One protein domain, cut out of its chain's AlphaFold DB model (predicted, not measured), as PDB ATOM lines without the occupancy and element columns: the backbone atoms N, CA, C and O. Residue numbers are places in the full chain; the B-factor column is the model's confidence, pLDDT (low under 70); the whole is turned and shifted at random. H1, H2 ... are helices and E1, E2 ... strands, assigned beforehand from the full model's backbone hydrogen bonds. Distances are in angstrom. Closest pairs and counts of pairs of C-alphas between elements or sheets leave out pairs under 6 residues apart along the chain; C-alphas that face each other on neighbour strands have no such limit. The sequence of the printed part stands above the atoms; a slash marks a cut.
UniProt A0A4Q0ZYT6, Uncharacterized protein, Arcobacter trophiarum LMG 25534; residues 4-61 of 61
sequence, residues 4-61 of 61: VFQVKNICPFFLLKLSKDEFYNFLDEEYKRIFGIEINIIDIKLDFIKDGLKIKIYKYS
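This is residues 4 to 61 of the 61 residues of an uncharacterized protein of Arcobacter trophiarum LMG 25534 (UniProt A0A4Q0ZYT6). A strongly twisted sheet of three antiparallel strands, with bends in E2 and E3, has one long helix, H2, packed on it; a single short helix, H1, grazes the sheet near the turn of the E2 and E3 hairpin. The printed part has 58 residues, with two named helices and three named strands in the order E1, H1, H2, E2, E3. The sheet runs E1, E3, E2, and the class is mixed, helices and strands. The whole is compact, with a radius of gyration of the C-alphas of 10.8 A, and spans 29 by 21 by 18 A.

E1 is residues 4 to 8, 13.3 A from first to last C-alpha, and begins at C-alpha 4 at (-12.203, 22.377, 5.867). H1 is residues 12 to 15, 5.5 A long. H2 is residues 20 to 35, 22.5 A long, from C-alpha 20 at (-25.754, 8.664, -0.816). E2 is residues 41 to 49, 20.8 A long, and bends by 51 degrees at residue 44. E3 is residues 52 to 60, 22.3 A long, bends by 52 degrees at residue 57, and ends at C-alpha 60 at (-23.411, 24.940, 1.312).

E1 and E3 are antiparallel neighbours at 151 degrees, with N 5 and O 55 at 3.0 A and N 7 and O 53 at 2.9 A, within hydrogen-bond range. E3 and E2, a hairpin, are antiparallel at 158 degrees, with N 45 and O 56 at 2.8 A and N 54 and O 47 at 2.8 A. E3 is the inner strand; E1 and E2 are edge strands. E1, H1 and H2, and E2 make a split strand-helix-strand unit, two strands running the same way with helices between them in the chain and E3 between them in the sheet; its crossover is right-handed. The domain has two layers, a helix on one face of a sheet: H2 on the sheet E1 E3 E2. The height of H2 over the sheet is 4.1 A, only just above the sheet's level, and it lies over none of the strands, but only just: 2 of its C-alphas fall on E3. The closest C-alphas of H2 and E1 are those of Glu 30 and Val 7, 7.5 A apart; of H2 and E2, those of Asp 28 and Ile 41, 7.1 A. H1 only grazes the sheet with its residues 12 to 15; its closest C-alpha pair with E3 is Pro 12 and Gly 52, 5.9 A. H1 and H2 are close but not clearly touching, with the C-alphas of Leu 15 and Phe 23 closest at 6.5 A. In H2 every O i to N i+4 pair is within hydrogen-bond range; H1 is too short for such a pair.

The two C-alphas farthest apart are those of Lys 50 and Ser 61, 30.1 A. The printed part has no cut and ends at Ser 61, the chain's last residue. The links E1 to H1, H1 to H2, H2 to E2 and E2 to E3 are tight. The mean pLDDT of the printed part is 89.1, and no printed residue is under 70.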
ATOM      1  N   VAL A   4     -13.068  23.560   5.895       89.88
ATOM      2  CA  VAL A   4     -12.203  22.377   5.867       89.88
ATOM      3  C   VAL A   4     -12.168  21.770   7.255       89.88
ATOM      4  O   VAL A   4     -11.887  22.475   8.222       89.88
ATOM      5  N   PHE A   5     -12.421  20.470   7.346       91.44
ATOM      6  CA  PHE A   5     -12.321  19.727   8.597       91.44
ATOM      7  C   PHE A   5     -11.826  18.302   8.357       91.44
ATOM      8  O   PHE A   5     -11.644  17.866   7.217       91.44
ATOM      9  N   GLN A   6     -11.519  17.607   9.448       91.69
ATOM     10  CA  GLN A   6     -11.007  16.245   9.423       91.69
ATOM     11  C   GLN A   6     -11.856  15.371  10.333       91.69
ATOM     12  O   GLN A   6     -12.090  15.735  11.484       91.69
ATOM     13  N   VAL A   7     -12.230  14.202   9.829       90.19
ATOM     14  CA  VAL A   7     -12.786  13.121  10.636       90.19
ATOM     15  C   VAL A   7     -11.690  12.074  10.787       90.19
ATOM     16  O   VAL A   7     -11.210  11.517   9.798       90.19
ATOM     17  N   LYS A   8     -11.241  11.864  12.026       89.56
ATOM     18  CA  LYS A   8     -10.174  10.916  12.377       89.56
ATOM     19  C   LYS A   8     -10.761   9.665  13.017       89.56
ATOM     20  O   LYS A   8     -11.901   9.686  13.472       89.56
ATOM     21  N   ASN A   9      -9.958   8.607  13.099       86.94
ATOM     22  CA  ASN A   9     -10.327   7.327  13.715       86.94
ATOM     23  C   ASN A   9     -11.505   6.637  13.012       86.94
ATOM     24  O   ASN A   9     -12.262   5.894  13.630       86.94
ATOM     25  N   ILE A  10     -11.645   6.873  11.708       84.19
ATOM     26  CA  ILE A  10     -12.609   6.191  10.853       84.19
ATOM     27  C   ILE A  10     -11.854   5.448   9.759       84.19
ATOM     28  O   ILE A  10     -10.931   6.000   9.163       84.19
ATOM     29  N   CYS A  11     -12.246   4.203   9.477       85.56
ATOM     30  CA  CYS A  11     -11.794   3.520   8.271       85.56
ATOM     31  C   CYS A  11     -12.609   4.067   7.087       85.56
ATOM     32  O   CYS A  11     -13.815   3.812   7.009       85.56
ATOM     33  N   PRO A  12     -11.989   4.816   6.157       80.25
ATOM     34  CA  PRO A  12     -12.724   5.532   5.116       80.25
ATOM     35  C   PRO A  12     -13.511   4.619   4.165       80.25
ATOM     36  O   PRO A  12     -14.511   5.033   3.589       80.25
ATOM     37  N   PHE A  13     -13.100   3.353   4.044       81.88
ATOM     38  CA  PHE A  13     -13.803   2.349   3.246       81.88
ATOM     39  C   PHE A  13     -15.192   1.997   3.795       81.88
ATOM     40  O   PHE A  13     -16.031   1.527   3.031       81.88
ATOM     41  N   PHE A  14     -15.472   2.237   5.082       83.19
ATOM     42  CA  PHE A  14     -16.831   2.076   5.604       83.19
ATOM     43  C   PHE A  14     -17.792   3.111   5.029       83.19
ATOM     44  O   PHE A  14     -18.945   2.774   4.780       83.19
ATOM     45  N   LEU A  15     -17.317   4.325   4.736       83.94
ATOM     46  CA  LEU A  15     -18.162   5.360   4.142       83.94
ATOM     47  C   LEU A  15     -18.591   5.022   2.713       83.94
ATOM     48  O   LEU A  15     -19.647   5.458   2.283       83.94
ATOM     49  N   LEU A  16     -17.818   4.199   1.995       80.94
ATOM     50  CA  LEU A  16     -18.180   3.734   0.650       80.94
ATOM     51  C   LEU A  16     -19.334   2.723   0.651       80.94
ATOM     52  O   LEU A  16     -19.897   2.448  -0.405       80.94
ATOM     53  N   LYS A  17     -19.657   2.134   1.809       88.50
ATOM     54  CA  LYS A  17     -20.798   1.221   1.951       88.50
ATOM     55  C   LYS A  17     -22.111   1.956   2.195       88.50
ATOM     56  O   LYS A  17     -23.161   1.334   2.088       88.50
ATOM     57  N   LEU A  18     -22.038   3.233   2.559       89.81
ATOM     58  CA  LEU A  18     -23.209   4.049   2.821       89.81
ATOM     59  C   LEU A  18     -23.908   4.378   1.505       89.81
ATOM     60  O   LEU A  18     -23.266   4.621   0.476       89.81
ATOM     61  N   SER A  19     -25.234   4.422   1.551       93.75
ATOM     62  CA  SER A  19     -26.004   5.095   0.514       93.75
ATOM     63  C   SER A  19     -25.616   6.574   0.450       93.75
ATOM     64  O   SER A  19     -25.008   7.135   1.366       93.75
ATOM     65  N   LYS A  20     -25.990   7.230  -0.651       89.56
ATOM     66  CA  LYS A  20     -25.754   8.664  -0.816       89.56
ATOM     67  C   LYS A  20     -26.314   9.452   0.374       89.56
ATOM     68  O   LYS A  20     -25.588  10.249   0.950       89.56
ATOM     69  N   ASP A  21     -27.559   9.201   0.763       91.12
ATOM     70  CA  ASP A  21     -28.221   9.974   1.819       91.12
ATOM     71  C   ASP A  21     -27.575   9.735   3.190       91.12
ATOM     72  O   ASP A  21     -27.298  10.687   3.915       91.12
ATOM     73  N   GLU A  22     -27.229   8.486   3.516       93.06
ATOM     74  CA  GLU A  22     -26.494   8.159   4.748       93.06
ATOM     75  C   GLU A  22     -25.123   8.839   4.801       93.06
ATOM     76  O   GLU A  22     -24.703   9.318   5.854       93.06
ATOM     77  N   PHE A  23     -24.428   8.899   3.664       91.50
ATOM     78  CA  PHE A  23     -23.132   9.550   3.574       91.50
ATOM     79  C   PHE A  23     -23.227  11.062   3.836       91.50
ATOM     80  O   PHE A  23     -22.414  11.600   4.589       91.50
ATOM     81  N   TYR A  24     -24.212  11.746   3.247       89.31
ATOM     82  CA  TYR A  24     -24.405  13.180   3.482       89.31
ATOM     83  C   TYR A  24     -24.872  13.465   4.915       89.31
ATOM     84  O   TYR A  24     -24.296  14.339   5.556       89.31
ATOM     85  N   ASN A  25     -25.792  12.663   5.461       90.94
ATOM     86  CA  ASN A  25     -26.217  12.785   6.860       90.94
ATOM     87  C   ASN A  25     -25.031  12.653   7.827       90.94
ATOM     88  O   ASN A  25     -24.878  13.463   8.738       90.94
ATOM     89  N   PHE A  26     -24.146  11.679   7.591       91.56
ATOM     90  CA  PHE A  26     -22.919  11.524   8.373       91.56
ATOM     91  C   PHE A  26     -22.038  12.783   8.329       91.56
ATOM     92  O   PHE A  26     -21.512  13.215   9.356       91.56
ATOM     93  N   LEU A  27     -21.867  13.391   7.151       90.69
ATOM     94  CA  LEU A  27     -21.065  14.607   7.017       90.69
ATOM     95  C   LEU A  27     -21.701  15.814   7.712       90.69
ATOM     96  O   LEU A  27     -20.971  16.597   8.324       90.69
ATOM     97  N   ASP A  28     -23.023  15.956   7.629       90.12
ATOM     98  CA  ASP A  28     -23.759  17.043   8.277       90.12
ATOM     99  C   ASP A  28     -23.682  16.920   9.807       90.12
ATOM    100  O   ASP A  28     -23.409  17.909  10.494       90.12
ATOM    101  N   GLU A  29     -23.815  15.705  10.354       91.56
ATOM    102  CA  GLU A  29     -23.643  15.432  11.788       91.56
ATOM    103  C   GLU A  29     -22.221  15.740  12.271       91.56
ATOM    104  O   GLU A  29     -22.032  16.410  13.292       91.56
ATOM    105  N   GLU A  30     -21.208  15.291  11.529       91.44
ATOM    106  CA  GLU A  30     -19.803  15.557  11.844       91.44
ATOM    107  C   GLU A  30     -19.481  17.055  11.774       91.44
ATOM    108  O   GLU A  30     -18.800  17.595  12.654       91.44
ATOM    109  N   TYR A  31     -20.014  17.756  10.772       90.94
ATOM    110  CA  TYR A  31     -19.864  19.201  10.659       90.94
ATOM    111  C   TYR A  31     -20.546  19.927  11.826       90.94
ATOM    112  O   TYR A  31     -19.916  20.769  12.476       90.94
ATOM    113  N   LYS A  32     -21.794  19.563  12.150       91.50
ATOM    114  CA  LYS A  32     -22.538  20.112  13.293       91.50
ATOM    115  C   LYS A  32     -21.801  19.866  14.605       91.50
ATOM    116  O   LYS A  32     -21.712  20.775  15.427       91.50
ATOM    117  N   ARG A  33     -21.210  18.683  14.792       91.25
ATOM    118  CA  ARG A  33     -20.416  18.346  15.983       91.25
ATOM    119  C   ARG A  33     -19.180  19.234  16.138       91.25
ATOM    120  O   ARG A  33     -18.837  19.602  17.256       91.25
ATOM    121  N   ILE A  34     -18.506  19.567  15.036       89.75
ATOM    122  CA  ILE A  34     -17.254  20.344  15.056       89.75
ATOM    123  C   ILE A  34     -17.518  21.849  15.155       89.75
ATOM    124  O   ILE A  34     -16.805  22.551  15.871       89.75
ATOM    125  N   PHE A  35     -18.508  22.356  14.419       89.12
ATOM    126  CA  PHE A  35     -18.737  23.795  14.264       89.12
ATOM    127  C   PHE A  35     -19.982  24.312  14.992       89.12
ATOM    128  O   PHE A  35     -20.168  25.525  15.053       89.12
ATOM    129  N   GLY A  36     -20.826  23.430  15.537       90.00
ATOM    130  CA  GLY A  36     -22.056  23.789  16.251       90.00
ATOM    131  C   GLY A  36     -23.175  24.325  15.354       90.00
ATOM    132  O   GLY A  36     -24.118  24.928  15.860       90.00
ATOM    133  N   ILE A  37     -23.063  24.157  14.033       87.81
ATOM    134  CA  ILE A  37     -23.963  24.748  13.035       87.81
ATOM    135  C   ILE A  37     -24.405  23.658  12.061       87.81
ATOM    136  O   ILE A  37     -23.581  22.864  11.614       87.81
ATOM    137  N   GLU A  38     -25.688  23.651  11.715       87.81
ATOM    138  CA  GLU A  38     -26.223  22.839  10.622       87.81
ATOM    139  C   GLU A  38     -26.002  23.542   9.288       87.81
ATOM    140  O   GLU A  38     -26.200  24.752   9.162       87.81
ATOM    141  N   ILE A  39     -25.576  22.775   8.293       84.62
ATOM    142  CA  ILE A  39     -25.434  23.233   6.916       84.62
ATOM    143  C   ILE A  39     -26.035  22.175   6.005       84.62
ATOM    144  O   ILE A  39     -26.007  20.997   6.345       84.62
ATOM    145  N   ASN A  40     -26.520  22.584   4.840       86.62
ATOM    146  CA  ASN A  40     -26.821  21.643   3.772       86.62
ATOM    147  C   ASN A  40     -25.654  21.625   2.784       86.62
ATOM    148  O   ASN A  40     -25.414  22.596   2.055       86.62
ATOM    149  N   ILE A  41     -24.887  20.539   2.798       86.19
ATOM    150  CA  ILE A  41     -23.700  20.383   1.964       86.19
ATOM    151  C   ILE A  41     -24.099  20.135   0.498       86.19
ATOM    152  O   ILE A  41     -24.665  19.103   0.156       86.19
ATOM    153  N   ILE A  42     -23.720  21.051  -0.400       88.25
ATOM    154  CA  ILE A  42     -24.020  20.947  -1.841       88.25
ATOM    155  C   ILE A  42     -22.827  20.377  -2.614       88.25
ATOM    156  O   ILE A  42     -23.002  19.514  -3.473       88.25
ATOM    157  N   ASP A  43     -21.618  20.871  -2.333       88.12
ATOM    158  CA  ASP A  43     -20.404  20.480  -3.057       88.12
ATOM    159  C   ASP A  43     -19.207  20.292  -2.121       88.12
ATOM    160  O   ASP A  43     -18.878  21.174  -1.310       88.12
ATOM    161  N   ILE A  44     -18.546  19.141  -2.267       91.25
ATOM    162  CA  ILE A  44     -17.438  18.703  -1.420       91.25
ATOM    163  C   ILE A  44     -16.331  18.014  -2.197       91.25
ATOM    164  O   ILE A  44     -16.535  17.381  -3.228       91.25
ATOM    165  N   LYS A  45     -15.145  18.032  -1.594       92.69
ATOM    166  CA  LYS A  45     -14.040  17.144  -1.937       92.69
ATOM    167  C   LYS A  45     -13.577  16.377  -0.708       92.69
ATOM    168  O   LYS A  45     -13.340  16.970   0.347       92.69
ATOM    169  N   LEU A  46     -13.415  15.073  -0.887       91.62
ATOM    170  CA  LEU A  46     -12.876  14.150   0.102       91.62
ATOM    171  C   LEU A  46     -11.429  13.829  -0.261       91.62
ATOM    172  O   LEU A  46     -11.152  13.383  -1.372       91.62
ATOM    173  N   ASP A  47     -10.517  14.044   0.678       91.88
ATOM    174  CA  ASP A  47      -9.131  13.606   0.574       91.88
ATOM    175  C   ASP A  47      -8.877  12.556   1.670       91.88
ATOM    176  O   ASP A  47      -9.058  12.834   2.860       91.88
ATOM    177  N   PHE A  48      -8.452  11.348   1.295       90.19
ATOM    178  CA  PHE A  48      -8.042  10.329   2.265       90.19
ATOM    179  C   PHE A  48      -6.745  10.760   2.960       90.19
ATOM    180  O   PHE A  48      -5.800  11.218   2.314       90.19
ATOM    181  N   ILE A  49      -6.696  10.608   4.282       89.94
ATOM    182  CA  ILE A  49      -5.502  10.849   5.099       89.94
ATOM    183  C   ILE A  49      -5.178   9.588   5.900       89.94
ATOM    184  O   ILE A  49      -6.018   8.702   6.029       89.94
ATOM    185  N   LYS A  50      -3.960   9.514   6.448       85.31
ATOM    186  CA  LYS A  50      -3.426   8.317   7.118       85.31
ATOM    187  C   LYS A  50      -4.411   7.663   8.101       85.31
ATOM    188  O   LYS A  50      -4.573   6.451   8.060       85.31
ATOM    189  N   ASP A  51      -5.109   8.475   8.898       86.00
ATOM    190  CA  ASP A  51      -5.991   8.006   9.975       86.00
ATOM    191  C   ASP A  51      -7.452   8.477   9.806       86.00
ATOM    192  O   ASP A  51      -8.165   8.674  10.796       86.00
ATOM    193  N   GLY A  52      -7.903   8.727   8.569       90.50
ATOM    194  CA  GLY A  52      -9.288   9.131   8.311       90.50
ATOM    195  C   GLY A  52      -9.504   9.908   7.014       90.50
ATOM    196  O   GLY A  52      -8.943   9.586   5.966       90.50
ATOM    197  N   LEU A  53     -10.332  10.950   7.084       92.81
ATOM    198  CA  LEU A  53     -10.763  11.749   5.936       92.81
ATOM    199  C   LEU A  53     -10.640  13.243   6.204       92.81
ATOM    200  O   LEU A  53     -11.021  13.746   7.260       92.81
ATOM    201  N   LYS A  54     -10.154  13.965   5.201       92.94
ATOM    202  CA  LYS A  54     -10.202  15.420   5.137       92.94
ATOM    203  C   LYS A  54     -11.324  15.828   4.192       92.94
ATOM    204  O   LYS A  54     -11.316  15.461   3.020       92.94
ATOM    205  N   ILE A  55     -12.260  16.618   4.701       93.06
ATOM    206  CA  ILE A  55     -13.426  17.094   3.958       93.06
ATOM    207  C   ILE A  55     -13.248  18.583   3.680       93.06
ATOM    208  O   ILE A  55     -12.901  19.369   4.568       93.06
ATOM    209  N   LYS A  56     -13.455  18.967   2.423       94.19
ATOM    210  CA  LYS A  56     -13.438  20.351   1.948       94.19
ATOM    211  C   LYS A  56     -14.809  20.670   1.377       94.19
ATOM    212  O   LYS A  56     -15.189  20.054   0.391       94.19
ATOM    213  N   ILE A  57     -15.507  21.635   1.961       91.31
ATOM    214  CA  ILE A  57     -16.815  22.090   1.490       91.31
ATOM    215  C   ILE A  57     -16.621  23.385   0.705       91.31
ATOM    216  O   ILE A  57     -16.106  24.374   1.245       91.31
ATOM    217  N   TYR A  58     -17.031  23.372  -0.563       89.31
ATOM    218  CA  TYR A  58     -16.966  24.538  -1.448       89.31
ATOM    219  C   TYR A  58     -18.283  25.306  -1.480       89.31
ATOM    220  O   TYR A  58     -18.263  26.538  -1.548       89.31
ATOM    221  N   LYS A  59     -19.415  24.595  -1.393       87.62
ATOM    222  CA  LYS A  59     -20.753  25.187  -1.434       87.62
ATOM    223  C   LYS A  59     -21.687  24.516  -0.427       87.62
ATOM    224  O   LYS A  59     -21.753  23.291  -0.365       87.62
ATOM    225  N   TYR A  60     -22.403  25.338   0.332       86.56
ATOM    226  CA  TYR A  60     -23.411  24.940   1.312       86.56
ATOM    227  C   TYR A  60     -24.467  26.049   1.447       86.56
ATOM    228  O   TYR A  60     -24.176  27.197   1.089       86.56
ATOM    229  N   SER A  61     -25.667  25.705   1.922       83.75
ATOM    230  CA  SER A  61     -26.757  26.648   2.243       83.75
ATOM    231  C   SER A  61     -27.184  26.527   3.694       83.75
ATOM    232  O   SER A  61     -27.223  25.365   4.160       83.75
TER     233      SER A  61